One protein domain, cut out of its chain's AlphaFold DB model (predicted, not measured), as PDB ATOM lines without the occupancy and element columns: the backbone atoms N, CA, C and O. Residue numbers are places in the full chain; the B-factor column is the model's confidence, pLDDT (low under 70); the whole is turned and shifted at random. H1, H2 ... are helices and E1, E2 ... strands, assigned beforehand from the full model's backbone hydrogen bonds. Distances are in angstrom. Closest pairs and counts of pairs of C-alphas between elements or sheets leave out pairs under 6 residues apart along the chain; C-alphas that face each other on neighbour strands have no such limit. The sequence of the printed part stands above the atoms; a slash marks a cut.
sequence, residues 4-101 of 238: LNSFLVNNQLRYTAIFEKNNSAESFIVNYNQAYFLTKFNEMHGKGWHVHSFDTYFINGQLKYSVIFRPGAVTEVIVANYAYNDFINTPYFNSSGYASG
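This is residues 4 to 101 of the 238 residues of the protein "Por_Secre_tail domain-containing protein" of Sporocytophaga myxococcoides (UniProt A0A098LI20). A small, twisted three-stranded sheet, E3 E5 E4, has the helix H1 over one face, and the hairpin of E1 and E2 packs by E1 on E4, on the side away from H1. After E5 the printed part runs out into a tail, residues 72 to 101, with a long loop, residues 72 to 83, and two short helices, H2 and H3, off the sheet and away from the E1-E2 hairpin. The printed part has 98 residues with three named helices and five named strands, in the order E1 E2 E3 H1 E4 E5 H2 H3; both sheets are antiparallel and the class is mixed, helices and strands. The whole is only just loose, close to compact, with a radius of gyration of the C-alphas of 15.2 A and spans of 44 by 37 by 23 A.

E1, residues 4 to 9, and E2, residues 12 to 18, form a hairpin, antiparallel at 152 degrees, with N 5 and O 16 2.9 A apart, within hydrogen-bond range. E3, residues 27 to 32, is an edge strand of the second sheet and is antiparallel to its neighbour E5, residues 62 to 71, at 176 degrees, with N 29 and O 67 2.9 A apart. E5 is the inner strand, and it forms a hairpin with the other edge strand, E4, residues 49 to 59, antiparallel at 164 degrees, with N 55 and O 66 2.8 A apart. E4 bends by 67 degrees at residue 52. The closest C-alphas of E1 and E4 are those of Asn 5 and Asp 55, 6.4 A apart, while E2 and E5 are apart. H1, residues 34 to 45, is on the sheet E3 E5 E4 at a height over the sheet of 8.3 A, over E5 and E4, and runs along the strands, at 4 degrees to E5 on the local plane; its C-alpha 37 is 6.7 A from that of Tyr 65, the closest pair of H1 and E5. E3, H1 and E4 make a split strand-helix-strand unit, two strands running the same way with E5 between them, and its crossover is right-handed; with H1 on one face, the sheet makes two layers. H2, residues 84 to 88, and H3, residues 95 to 99, are not on the sheet and are apart from each other. In H1, H2 and H3 every O i to N i+4 pair is within hydrogen-bond range.

E1 begins at C-alpha 4, (5.214, 44.865, -40.876), and measures 16.2 A; E2 measures 20.2 A, E3 14.2 A and H1 16.1 A. E4 measures 27.2 A and E5 29.5 A, ending at C-alpha 71, (18.696, 33.844, -43.779). H2 measures 6.3 A, and H3 measures 6.2 A and ends at C-alpha 99, (31.058, 47.280, -24.223).

The C-alphas farthest apart are those of Asn 10 and Ala 99, 45.6 A. The printed part has no cut, and the link from E5 to H2, residues 72 to 83, is long. The mean pLDDT of the printed part is 74.2; 38 residues are under 70, among them 4 to 12, 82 to 88 and 92 to 101.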
ATOM      1  N   LEU A   4       6.509  45.416 -41.254       63.34
ATOM      2  CA  LEU A   4       5.214  44.865 -40.876       63.34
ATOM      3  C   LEU A   4       4.711  45.622 -39.649       63.34
ATOM      4  O   LEU A   4       5.404  45.682 -38.643       63.34
ATOM      5  N   ASN A   5       3.504  46.168 -39.744       65.06
ATOM      6  CA  ASN A   5       2.796  46.776 -38.626       65.06
ATOM      7  C   ASN A   5       1.418  46.143 -38.493       65.06
ATOM      8  O   ASN A   5       0.751  45.867 -39.497       65.06
ATOM      9  N   SER A   6       0.971  45.969 -37.258       61.75
ATOM     10  CA  SER A   6      -0.320  45.378 -36.931       61.75
ATOM     11  C   SER A   6      -1.111  46.315 -36.030       61.75
ATOM     12  O   SER A   6      -0.561  46.945 -35.137       61.75
ATOM     13  N   PHE A   7      -2.418  46.404 -36.254       61.44
ATOM     14  CA  PHE A   7      -3.298  47.280 -35.480       61.44
ATOM     15  C   PHE A   7      -4.726  46.734 -35.460       61.44
ATOM     16  O   PHE A   7      -5.101  45.873 -36.264       61.44
ATOM     17  N   LEU A   8      -5.541  47.227 -34.528       61.41
ATOM     18  CA  LEU A   8      -6.947  46.850 -34.401       61.41
ATOM     19  C   LEU A   8      -7.865  47.926 -34.985       61.41
ATOM     20  O   LEU A   8      -7.810  49.085 -34.589       61.41
ATOM     21  N   VAL A   9      -8.789  47.519 -35.859       60.16
ATOM     22  CA  VAL A   9      -9.918  48.348 -36.312       60.16
ATOM     23  C   VAL A   9     -11.208  47.620 -35.976       60.16
ATOM     24  O   VAL A   9     -11.437  46.525 -36.483       60.16
ATOM     25  N   ASN A  10     -12.054  48.203 -35.120       67.38
ATOM     26  CA  ASN A  10     -13.307  47.584 -34.660       67.38
ATOM     27  C   ASN A  10     -13.106  46.150 -34.125       67.38
ATOM     28  O   ASN A  10     -13.840  45.231 -34.478       67.38
ATOM     29  N   ASN A  11     -12.067  45.953 -33.304       67.25
ATOM     30  CA  ASN A  11     -11.642  44.651 -32.771       67.25
ATOM     31  C   ASN A  11     -11.231  43.609 -33.832       67.25
ATOM     32  O   ASN A  11     -11.099  42.423 -33.530       67.25
ATOM     33  N   GLN A  12     -11.007  44.036 -35.077       65.06
ATOM     34  CA  GLN A  12     -10.475  43.199 -36.139       65.06
ATOM     35  C   GLN A  12      -9.006  43.536 -36.377       65.06
ATOM     36  O   GLN A  12      -8.653  44.688 -36.631       65.06
ATOM     37  N   LEU A  13      -8.159  42.512 -36.321       70.25
ATOM     38  CA  LEU A  13      -6.739  42.633 -36.616       70.25
ATOM     39  C   LEU A  13      -6.515  42.977 -38.090       70.25
ATOM     40  O   LEU A  13      -7.067  42.336 -38.992       70.25
ATOM     41  N   ARG A  14      -5.700  44.000 -38.315       68.44
ATOM     42  CA  ARG A  14      -5.254  44.480 -39.618       68.44
ATOM     43  C   ARG A  14      -3.735  44.495 -39.655       68.44
ATOM     44  O   ARG A  14      -3.090  44.662 -38.625       68.44
ATOM     45  N   TYR A  15      -3.203  44.339 -40.860       65.88
ATOM     46  CA  TYR A  15      -1.774  44.388 -41.130       65.88
ATOM     47  C   TYR A  15      -1.508  45.390 -42.241       65.88
ATOM     48  O   TYR A  15      -2.190  45.369 -43.268       65.88
ATOM     49  N   THR A  16      -0.487  46.212 -42.053       60.81
ATOM     50  CA  THR A  16       0.101  47.045 -43.097       60.81
ATOM     51  C   THR A  16       1.527  46.575 -43.312       60.81
ATOM     52  O   THR A  16       2.283  46.410 -42.355       60.81
ATOM     53  N   ALA A  17       1.901  46.347 -44.568       66.75
ATOM     54  CA  ALA A  17       3.227  45.866 -44.914       66.75
ATOM     55  C   ALA A  17       3.757  46.542 -46.177       66.75
ATOM     56  O   ALA A  17       3.007  46.805 -47.118       66.75
ATOM     57  N   ILE A  18       5.071  46.766 -46.208       68.38
ATOM     58  CA  ILE A  18       5.788  47.215 -47.405       68.38
ATOM     59  C   ILE A  18       6.558  46.026 -47.972       68.38
ATOM     60  O   ILE A  18       7.390  45.418 -47.292       68.38
ATOM     61  N   PHE A  19       6.309  45.703 -49.237       69.19
ATOM     62  CA  PHE A  19       7.030  44.657 -49.953       69.19
ATOM     63  C   PHE A  19       8.131  45.273 -50.811       69.19
ATOM     64  O   PHE A  19       7.920  46.261 -51.506       69.19
ATOM     65  N   GLU A  20       9.308  44.661 -50.769       75.12
ATOM     66  CA  GLU A  20      10.418  44.977 -51.658       75.12
ATOM     67  C   GLU A  20      10.615  43.789 -52.598       75.12
ATOM     68  O   GLU A  20      10.597  42.639 -52.155       75.12
ATOM     69  N   LYS A  21      10.789  44.061 -53.894       79.62
ATOM     70  CA  LYS A  21      11.101  43.021 -54.872       79.62
ATOM     71  C   LYS A  21      12.581  42.659 -54.765       79.62
ATOM     72  O   LYS A  21      13.434  43.404 -55.233       79.62
ATOM     73  N   ASN A  22      12.869  41.497 -54.197       80.12
ATOM     74  CA  ASN A  22      14.203  40.909 -54.163       80.12
ATOM     75  C   ASN A  22      14.104  39.370 -54.242       80.12
ATOM     76  O   ASN A  22      13.007  38.817 -54.285       80.12
ATOM     77  N   ASN A  23      15.252  38.689 -54.307       81.31
ATOM     78  CA  ASN A  23      15.329  37.221 -54.351       81.31
ATOM     79  C   ASN A  23      15.599  36.607 -52.966       81.31
ATOM     80  O   ASN A  23      16.010  35.450 -52.872       81.31
ATOM     81  N   SER A  24      15.431  37.383 -51.893       78.75
ATOM     82  CA  SER A  24      15.720  36.925 -50.538       78.75
ATOM     83  C   SER A  24      14.617  35.989 -50.061       78.75
ATOM     84  O   SER A  24      13.430  36.292 -50.183       78.75
ATOM     85  N   ALA A  25      15.007  34.848 -49.496       84.81
ATOM     86  CA  ALA A  25      14.055  33.949 -48.865       84.81
ATOM     87  C   ALA A  25      13.485  34.602 -47.594       84.81
ATOM     88  O   ALA A  25      14.223  35.205 -46.816       84.81
ATOM     89  N   GLU A  26      12.179  34.461 -47.380       86.25
ATOM     90  CA  GLU A  26      11.486  34.975 -46.197       86.25
ATOM     91  C   GLU A  26      10.583  33.894 -45.610       86.25
ATOM     92  O   GLU A  26       9.954  33.119 -46.331       86.25
ATOM     93  N   SER A  27      10.501  33.867 -44.286       87.31
ATOM     94  CA  SER A  27       9.522  33.081 -43.542       87.31
ATOM     95  C   SER A  27       8.899  33.991 -42.502       87.31
ATOM     96  O   SER A  27       9.588  34.827 -41.930       87.31
ATOM     97  N   PHE A  28       7.611  33.838 -42.225       84.56
ATOM     98  CA  PHE A  28       6.934  34.689 -41.256       84.56
ATOM     99  C   PHE A  28       5.960  33.894 -40.398       84.56
ATOM    100  O   PHE A  28       5.414  32.872 -40.814       84.56
ATOM    101  N   ILE A  29       5.741  34.395 -39.189       84.75
ATOM    102  CA  ILE A  29       4.652  33.986 -38.311       84.75
ATOM    103  C   ILE A  29       3.861  35.229 -37.925       84.75
ATOM    104  O   ILE A  29       4.438  36.293 -37.721       84.75
ATOM    105  N   VAL A  30       2.542  35.106 -37.826       83.69
ATOM    106  CA  VAL A  30       1.659  36.208 -37.435       83.69
ATOM    107  C   VAL A  30       0.636  35.721 -36.419       83.69
ATOM    108  O   VAL A  30       0.130  34.608 -36.541       83.69
ATOM    109  N   ASN A  31       0.316  36.565 -35.438       82.31
ATOM    110  CA  ASN A  31      -0.731  36.333 -34.436       82.31
ATOM    111  C   ASN A  31      -0.496  35.114 -33.516       82.31
ATOM    112  O   ASN A  31      -1.426  34.384 -33.166       82.31
ATOM    113  N   TYR A  32       0.749  34.895 -33.089       86.56
ATOM    114  CA  TYR A  32       1.092  33.802 -32.172       86.56
ATOM    115  C   TYR A  32       1.343  34.289 -30.747       86.56
ATOM    116  O   TYR A  32       1.668  35.449 -30.523       86.56
ATOM    117  N   ASN A  33       1.168  33.403 -29.766       85.88
ATOM    118  CA  ASN A  33       1.517  33.694 -28.374       85.88
ATOM    119  C   ASN A  33       3.040  33.607 -28.146       85.88
ATOM    120  O   ASN A  33       3.778  33.099 -28.992       85.88
ATOM    121  N   GLN A  34       3.493  34.068 -26.977       82.88
ATOM    122  CA  GLN A  34       4.916  34.102 -26.621       82.88
ATOM    123  C   GLN A  34       5.582  32.721 -26.693       82.88
ATOM    124  O   GLN A  34       6.676  32.601 -27.234       82.88
ATOM    125  N   ALA A  35       4.926  31.677 -26.177       83.31
ATOM    126  CA  ALA A  35       5.493  30.331 -26.146       83.31
ATOM    127  C   ALA A  35       5.788  29.808 -27.559       83.31
ATOM    128  O   ALA A  35       6.901  29.374 -27.841       83.31
ATOM    129  N   TYR A  36       4.813  29.920 -28.466       88.00
ATOM    130  CA  TYR A  36       4.988  29.510 -29.856       88.00
ATOM    131  C   TYR A  36       6.051  30.354 -30.563       88.00
ATOM    132  O   TYR A  36       6.890  29.813 -31.282       88.00
ATOM    133  N   PHE A  37       6.042  31.671 -30.336       84.62
ATOM    134  CA  PHE A  37       7.047  32.574 -30.885       84.62
ATOM    135  C   PHE A  37       8.469  32.164 -30.477       84.62
ATOM    136  O   PHE A  37       9.305  31.985 -31.356       84.62
ATOM    137  N   LEU A  38       8.739  31.944 -29.186       86.25
ATOM    138  CA  LEU A  38      10.073  31.567 -28.709       86.25
ATOM    139  C   LEU A  38      10.514  30.197 -29.240       86.25
ATOM    140  O   LEU A  38      11.673  30.025 -29.621       86.25
ATOM    141  N   THR A  39       9.598  29.225 -29.328       86.50
ATOM    142  CA  THR A  39       9.885  27.942 -29.984       86.50
ATOM    143  C   THR A  39      10.276  28.151 -31.443       86.50
ATOM    144  O   THR A  39      11.279  27.597 -31.892       86.50
ATOM    145  N   LYS A  40       9.515  28.971 -32.179       86.25
ATOM    146  CA  LYS A  40       9.793  29.225 -33.589       86.25
ATOM    147  C   LYS A  40      11.092  29.995 -33.786       86.25
ATOM    148  O   LYS A  40      11.861  29.632 -34.663       86.25
ATOM    149  N   PHE A  41      11.360  31.002 -32.960       83.75
ATOM    150  CA  PHE A  41      12.612  31.752 -32.968       83.75
ATOM    151  C   PHE A  41      13.816  30.814 -32.835       83.75
ATOM    152  O   PHE A  41      14.676  30.807 -33.708       83.75
ATOM    153  N   ASN A  42      13.827  29.943 -31.821       87.31
ATOM    154  CA  ASN A  42      14.919  28.988 -31.619       87.31
ATOM    155  C   ASN A  42      15.074  28.011 -32.799       87.31
ATOM    156  O   ASN A  42      16.194  27.707 -33.210       87.31
ATOM    157  N   GLU A  43      13.961  27.532 -33.367       89.25
ATOM    158  CA  GLU A  43      13.971  26.669 -34.556       89.25
ATOM    159  C   GLU A  43      14.595  27.376 -35.771       89.25
ATOM    160  O   GLU A  43      15.401  26.780 -36.487       89.25
ATOM    161  N   MET A  44      14.214  28.631 -36.013       86.19
ATOM    162  CA  MET A  44      14.691  29.436 -37.137       86.19
ATOM    163  C   MET A  44      16.166  29.809 -36.953       86.19
ATOM    164  O   MET A  44      16.972  29.573 -37.855       86.19
ATOM    165  N   HIS A  45      16.546  30.262 -35.759       82.25
ATOM    166  CA  HIS A  45      17.925  30.606 -35.418       82.25
ATOM    167  C   HIS A  45      18.867  29.404 -35.570       82.25
ATOM    168  O   HIS A  45      19.931  29.510 -36.176       82.25
ATOM    169  N   GLY A  46      18.439  28.210 -35.137       85.06
ATOM    170  CA  GLY A  46      19.188  26.962 -35.343       85.06
ATOM    171  C   GLY A  46      19.390  26.573 -36.816       85.06
ATOM    172  O   GLY A  46      20.241  25.739 -37.117       85.06
ATOM    173  N   LYS A  47      18.635  27.179 -37.740       89.44
ATOM    174  CA  LYS A  47      18.743  26.992 -39.195       89.44
ATOM    175  C   LYS A  47      19.468  28.151 -39.897       89.44
ATOM    176  O   LYS A  47      19.480  28.174 -41.126       89.44
ATOM    177  N   GLY A  48      20.033  29.107 -39.156       85.12
ATOM    178  CA  GLY A  48      20.678  30.303 -39.718       85.12
ATOM    179  C   GLY A  48      19.690  31.354 -40.236       85.12
ATOM    180  O   GLY A  48      19.999  32.094 -41.169       85.12
ATOM    181  N   TRP A  49      18.474  31.374 -39.688       86.81
ATOM    182  CA  TRP A  49      17.476  32.402 -39.969       86.81
ATOM    183  C   TRP A  49      17.344  33.343 -38.780       86.81
ATOM    184  O   TRP A  49      17.209  32.883 -37.649       86.81
ATOM    185  N   HIS A  50      17.303  34.638 -39.060       83.69
ATOM    186  CA  HIS A  50      17.326  35.700 -38.062       83.69
ATOM    187  C   HIS A  50      16.140  36.635 -38.215       83.69
ATOM    188  O   HIS A  50      15.536  36.693 -39.295       83.69
ATOM    189  N   VAL A  51      15.797  37.347 -37.146       78.31
ATOM    190  CA  VAL A  51      14.706  38.319 -37.187       78.31
ATOM    191  C   VAL A  51      15.073  39.473 -38.114       78.31
ATOM    192  O   VAL A  51      16.183  39.988 -38.111       78.31
ATOM    193  N   HIS A  52      14.124  39.835 -38.969       79.81
ATOM    194  CA  HIS A  52      14.231  40.971 -39.875       79.81
ATOM    195  C   HIS A  52      13.228  42.078 -39.546       79.81
ATOM    196  O   HIS A  52      13.479  43.241 -39.841       79.81
ATOM    197  N   SER A  53      12.062  41.700 -39.023       75.44
ATOM    198  CA  SER A  53      11.051  42.631 -38.533       75.44
ATOM    199  C   SER A  53      10.188  41.930 -37.490       75.44
ATOM    200  O   SER A  53       9.880  40.737 -37.626       75.44
ATOM    201  N   PHE A  54       9.795  42.671 -36.465       73.56
ATOM    202  CA  PHE A  54       9.164  42.177 -35.256       73.56
ATOM    203  C   PHE A  54       8.100  43.155 -34.758       73.56
ATOM    204  O   PHE A  54       8.358  44.332 -34.525       73.56
ATOM    205  N   ASP A  55       6.900  42.634 -34.524       73.38
ATOM    206  CA  ASP A  55       5.780  43.417 -34.026       73.38
ATOM    207  C   ASP A  55       4.982  42.665 -32.953       73.38
ATOM    208  O   ASP A  55       4.864  41.431 -32.969       73.38
ATOM    209  N   THR A  56       4.421  43.422 -32.009       71.69
ATOM    210  CA  THR A  56       3.647  42.910 -30.879       71.69
ATOM    211  C   THR A  56       2.393  43.734 -30.642       71.69
ATOM    212  O   THR A  56       2.401  44.956 -30.722       71.69
ATOM    213  N   TYR A  57       1.288  43.060 -30.330       69.56
ATOM    214  CA  TYR A  57      -0.014  43.703 -30.144       69.56
ATOM    215  C   TYR A  57      -0.917  42.876 -29.233       69.56
ATOM    216  O   TYR A  57      -0.734  41.669 -29.072       69.56
ATOM    217  N   PHE A  58      -1.929  43.519 -28.650       73.81
ATOM    218  CA  PHE A  58      -2.945  42.840 -27.850       73.81
ATOM    219  C   PHE A  58      -4.183  42.514 -28.685       73.81
ATOM    220  O   PHE A  58      -4.716  43.377 -29.374       73.81
ATOM    221  N   ILE A  59      -4.691  41.285 -28.573       69.19
ATOM    222  CA  ILE A  59      -6.010  40.887 -29.095       69.19
ATOM    223  C   ILE A  59      -6.776  40.210 -27.981       69.19
ATOM    224  O   ILE A  59      -6.311  39.208 -27.440       69.19
ATOM    225  N   ASN A  60      -7.957  40.740 -27.653       71.62
ATOM    226  CA  ASN A  60      -8.804  40.218 -26.579       71.62
ATOM    227  C   ASN A  60      -8.014  40.023 -25.263       71.62
ATOM    228  O   ASN A  60      -8.115  38.983 -24.617       71.62
ATOM    229  N   GLY A  61      -7.161  40.994 -24.913       72.25
ATOM    230  CA  GLY A  61      -6.326  40.955 -23.704       72.25
ATOM    231  C   GLY A  61      -5.120  40.012 -23.765       72.25
ATOM    232  O   GLY A  61      -4.416  39.863 -22.773       72.25
ATOM    233  N   GLN A  62      -4.841  39.383 -24.908       74.81
ATOM    234  CA  GLN A  62      -3.684  38.505 -25.079       74.81
ATOM    235  C   GLN A  62      -2.604  39.175 -25.919       74.81
ATOM    236  O   GLN A  62      -2.883  39.596 -27.041       74.81
ATOM    237  N   LEU A  63      -1.371  39.187 -25.413       76.94
ATOM    238  CA  LEU A  63      -0.196  39.598 -26.173       76.94
ATOM    239  C   LEU A  63       0.086  38.605 -27.311       76.94
ATOM    240  O   LEU A  63       0.131  37.384 -27.105       76.94
ATOM    241  N   LYS A  64       0.270  39.140 -28.515       80.31
ATOM    242  CA  LYS A  64       0.558  38.411 -29.748       80.31
ATOM    243  C   LYS A  64       1.822  38.946 -30.400       80.31
ATOM    244  O   LYS A  64       2.153  40.116 -30.255       80.31
ATOM    245  N   TYR A  65       2.477  38.069 -31.148       82.31
ATOM    246  CA  TYR A  65       3.746  38.300 -31.821       82.31
ATOM    247  C   TYR A  65       3.588  38.039 -33.315       82.31
ATOM    248  O   TYR A  65       2.944  37.062 -33.725       82.31
ATOM    249  N   SER A  66       4.174  38.911 -34.128       79.88
ATOM    250  CA  SER A  66       4.306  38.747 -35.573       79.88
ATOM    251  C   SER A  66       5.736  39.049 -35.979       79.88
ATOM    252  O   SER A  66       6.276  40.083 -35.609       79.88
ATOM    253  N   VAL A  67       6.372  38.112 -36.675       80.06
ATOM    254  CA  VAL A  67       7.820  38.132 -36.902       80.06
ATOM    255  C   VAL A  67       8.129  37.654 -38.304       80.06
ATOM    256  O   VAL A  67       7.548  36.673 -38.777       80.06
ATOM    257  N   ILE A  68       9.068  38.335 -38.945       83.06
ATOM    258  CA  ILE A  68       9.616  37.986 -40.249       83.06
ATOM    259  C   ILE A  68      11.065  37.573 -40.053       83.06
ATOM    260  O   ILE A  68      11.833  38.271 -39.395       83.06
ATOM    261  N   PHE A  69      11.430  36.455 -40.663       83.69
ATOM    262  CA  PHE A  69      12.767  35.892 -40.639       83.69
ATOM    263  C   PHE A  69      13.398  35.926 -42.025       83.69
ATOM    264  O   PHE A  69      12.723  35.681 -43.033       83.69
ATOM    265  N   ARG A  70      14.716  36.127 -42.059       86.06
ATOM    266  CA  ARG A  70      15.551  35.981 -43.256       86.06
ATOM    267  C   ARG A  70      16.810  35.168 -42.952       86.06
ATOM    268  O   ARG A  70      17.279  35.203 -41.817       86.06
ATOM    269  N   PRO A  71      17.384  34.459 -43.937       82.69
ATOM    270  CA  PRO A  71      18.696  33.844 -43.779       82.69
ATOM    271  C   PRO A  71      19.762  34.908 -43.494       82.69
ATOM    272  O   PRO A  71      19.739  35.982 -44.098       82.69
ATOM    273  N   GLY A  72      20.714  34.598 -42.622       77.50
ATOM    274  CA  GLY A  72      21.802  35.508 -42.275       77.50
ATOM    275  C   GLY A  72      22.884  34.830 -41.440       77.50
ATOM    276  O   GLY A  72      22.890  33.613 -41.284       77.50
ATOM    277  N   ALA A  73      23.827  35.629 -40.948       68.94
ATOM    278  CA  ALA A  73      24.953  35.163 -40.137       68.94
ATOM    279  C   ALA A  73      25.195  36.092 -38.936       68.94
ATOM    280  O   ALA A  73      26.336  36.440 -38.632       68.94
ATOM    281  N   VAL A  74      24.116  36.548 -38.297       66.06
ATOM    282  CA  VAL A  74      24.194  37.452 -37.143       66.06
ATOM    283  C   VAL A  74      24.052  36.668 -35.844       66.06
ATOM    284  O   VAL A  74      23.357  35.660 -35.784       66.06
ATOM    285  N   THR A  75      24.709  37.132 -34.787       68.50
ATOM    286  CA  THR A  75      24.432  36.645 -33.435       68.50
ATOM    287  C   THR A  75      23.372  37.555 -32.836       68.50
ATOM    288  O   THR A  75      23.640  38.734 -32.617       68.50
ATOM    289  N   GLU A  76      22.183  37.023 -32.573       73.75
ATOM    290  CA  GLU A  76      21.072  37.788 -32.006       73.75
ATOM    291  C   GLU A  76      20.550  37.154 -30.714       73.75
ATOM    292  O   GLU A  76      20.633  35.945 -30.495       73.75
ATOM    293  N   VAL A  77      19.996  37.999 -29.847       72.94
ATOM    294  CA  VAL A  77      19.261  37.587 -28.654       72.94
ATOM    295  C   VAL A  77      17.925  38.304 -28.652       72.94
ATOM    296  O   VAL A  77      17.852  39.499 -28.922       72.94
ATOM    297  N   ILE A  78      16.876  37.574 -28.276       75.56
ATOM    298  CA  ILE A  78      15.561  38.147 -28.014       75.56
ATOM    299  C   ILE A  78      15.273  38.121 -26.521       75.56
ATOM    300  O   ILE A  78      15.339  37.079 -25.870       75.56
ATOM    301  N   VAL A  79      14.869  39.279 -26.009       74.50
ATOM    302  CA  VAL A  79      14.229  39.433 -24.702       74.50
ATOM    303  C   VAL A  79      12.757  39.765 -24.948       74.50
ATOM    304  O   VAL A  79      12.435  40.748 -25.606       74.50
ATOM    305  N   ALA A  80      11.849  38.898 -24.496       76.75
ATOM    306  CA  ALA A  80      10.425  38.995 -24.816       76.75
ATOM    307  C   ALA A  80       9.584  39.162 -23.552       76.75
ATOM    308  O   ALA A  80       9.745  38.393 -22.605       76.75
ATOM    309  N   ASN A  81       8.636  40.106 -23.592       75.38
ATOM    310  CA  ASN A  81       7.705  40.401 -22.495       75.38
ATOM    311  C   ASN A  81       8.410  40.838 -21.196       75.38
ATOM    312  O   ASN A  81       8.074  40.379 -20.108       75.38
ATOM    313  N   TYR A  82       9.435  41.680 -21.325       69.44
ATOM    314  CA  TYR A  82      10.126  42.268 -20.180       69.44
ATOM    315  C   TYR A  82       9.461  43.592 -19.812       69.44
ATOM    316  O   TYR A  82       9.153  44.398 -20.692       69.44
ATOM    317  N   ALA A  83       9.294  43.838 -18.512       66.12
ATOM    318  CA  ALA A  83       9.035  45.186 -18.034       66.12
ATOM    319  C   ALA A  83      10.255  46.073 -18.329       66.12
ATOM    320  O   ALA A  83      11.380  45.580 -18.446       66.12
ATOM    321  N   TYR A  84      10.053  47.390 -18.419       64.00
ATOM    322  CA  TYR A  84      11.126  48.327 -18.769       64.00
ATOM    323  C   TYR A  84      12.370  48.161 -17.883       64.00
ATOM    324  O   TYR A  84      13.480  48.038 -18.398       64.00
ATOM    325  N   ASN A  85      12.182  48.080 -16.562       67.75
ATOM    326  CA  ASN A  85      13.289  47.925 -15.619       67.75
ATOM    327  C   ASN A  85      14.048  46.608 -15.818       67.75
ATOM    328  O   ASN A  85      15.271  46.593 -15.717       67.75
ATOM    329  N   ASP A  86      13.359  45.514 -16.139       68.75
ATOM    330  CA  ASP A  86      14.022  44.242 -16.425       68.75
ATOM    331  C   ASP A  86      14.780  44.316 -17.752       68.75
ATOM    332  O   ASP A  86      15.903  43.828 -17.850       68.75
ATOM    333  N   PHE A  87      14.195  44.962 -18.767       68.75
ATOM    334  CA  PHE A  87      14.799  45.142 -20.086       68.75
ATOM    335  C   PHE A  87      16.121  45.913 -20.009       68.75
ATOM    336  O   PHE A  87      17.143  45.426 -20.501       68.75
ATOM    337  N   ILE A  88      16.137  47.074 -19.343       66.69
ATOM    338  CA  ILE A  88      17.348  47.906 -19.264       66.69
ATOM    339  C   ILE A  88      18.454  47.281 -18.409       66.69
ATOM    340  O   ILE A  88      19.631  47.566 -18.618       66.69
ATOM    341  N   ASN A  89      18.086  46.403 -17.472       70.88
ATOM    342  CA  ASN A  89      19.030  45.684 -16.621       70.88
ATOM    343  C   ASN A  89      19.549  44.387 -17.259       70.88
ATOM    344  O   ASN A  89      20.370  43.693 -16.656       70.88
ATOM    345  N   THR A  90      19.114  44.049 -18.476       69.81
ATOM    346  CA  THR A  90      19.687  42.918 -19.208       69.81
ATOM    347  C   THR A  90      21.187  43.124 -19.452       69.81
ATOM    348  O   THR A  90      21.644  44.254 -19.653       69.81
ATOM    349  N   PRO A  91      21.975  42.036 -19.524       73.75
ATOM    350  CA  PRO A  91      23.402  42.121 -19.831       73.75
ATOM    351  C   PRO A  91      23.687  42.577 -21.268       73.75
ATOM    352  O   PRO A  91      24.846  42.747 -21.619       73.75
ATOM    353  N   TYR A  92      22.657  42.739 -22.102       68.62
ATOM    354  CA  TYR A  92      22.764  43.172 -23.496       68.62
ATOM    355  C   TYR A  92      22.531  44.678 -23.647       68.62
ATOM    356  O   TYR A  92      23.138  45.300 -24.514       68.62
ATOM    357  N   PHE A  93      21.669  45.255 -22.802       58.41
ATOM    358  CA  PHE A  93      21.303  46.672 -22.850       58.41
ATOM    359  C   PHE A  93      22.089  47.537 -21.859       58.41
ATOM    360  O   PHE A  93      22.253  48.732 -22.075       58.41
ATOM    361  N   ASN A  94      22.597  46.983 -20.761       60.59
ATOM    362  CA  ASN A  94      23.407  47.778 -19.843       60.59
ATOM    363  C   ASN A  94      24.785  48.132 -20.449       60.59
ATOM    364  O   ASN A  94      25.181  47.638 -21.508       60.59
ATOM    365  N   SER A  95      25.553  48.974 -19.754       56.69
ATOM    366  CA  SER A  95      26.887  49.410 -20.200       56.69
ATOM    367  C   SER A  95      27.838  48.247 -20.519       56.69
ATOM    368  O   SER A  95      28.644  48.347 -21.445       56.69
ATOM    369  N   SER A  96      27.719  47.117 -19.814       60.50
ATOM    370  CA  SER A  96      28.513  45.911 -20.073       60.50
ATOM    371  C   SER A  96      28.153  45.240 -21.402       60.50
ATOM    372  O   SER A  96      29.045  44.769 -22.110       60.50
ATOM    373  N   GLY A  97      26.872  45.231 -21.776       56.25
ATOM    374  CA  GLY A  97      26.407  44.710 -23.061       56.25
ATOM    375  C   GLY A  97      26.938  45.511 -24.239       56.25
ATOM    376  O   GLY A  97      27.542  44.945 -25.154       56.25
ATOM    377  N   TYR A  98      26.817  46.838 -24.168       53.78
ATOM    378  CA  TYR A  98      27.357  47.730 -25.193       53.78
ATOM    379  C   TYR A  98      28.880  47.606 -25.335       53.78
ATOM    380  O   TYR A  98      29.378  47.533 -26.463       53.78
ATOM    381  N   ALA A  99      29.612  47.518 -24.219       51.56
ATOM    382  CA  ALA A  99      31.058  47.280 -24.223       51.56
ATOM    383  C   ALA A  99      31.436  45.922 -24.845       51.56
ATOM    384  O   ALA A  99      32.493  45.792 -25.455       51.56
ATOM    385  N   SER A 100      30.547  44.932 -24.748       52.50
ATOM    386  CA  SER A 100      30.711  43.598 -25.342       52.50
ATOM    387  C   SER A 100      30.233  43.512 -26.799       52.50
ATOM    388  O   SER A 100      30.187  42.423 -27.366       52.50
ATOM    389  N   GLY A 101      29.870  44.642 -27.413       61.34
ATOM    390  CA  GLY A 101      29.468  44.721 -28.819       61.34
ATOM    391  C   GLY A 101      27.976  44.508 -29.093       61.34
ATOM    392  O   GLY A 101      27.573  44.576 -30.252       61.34
TER     393      GLY A 101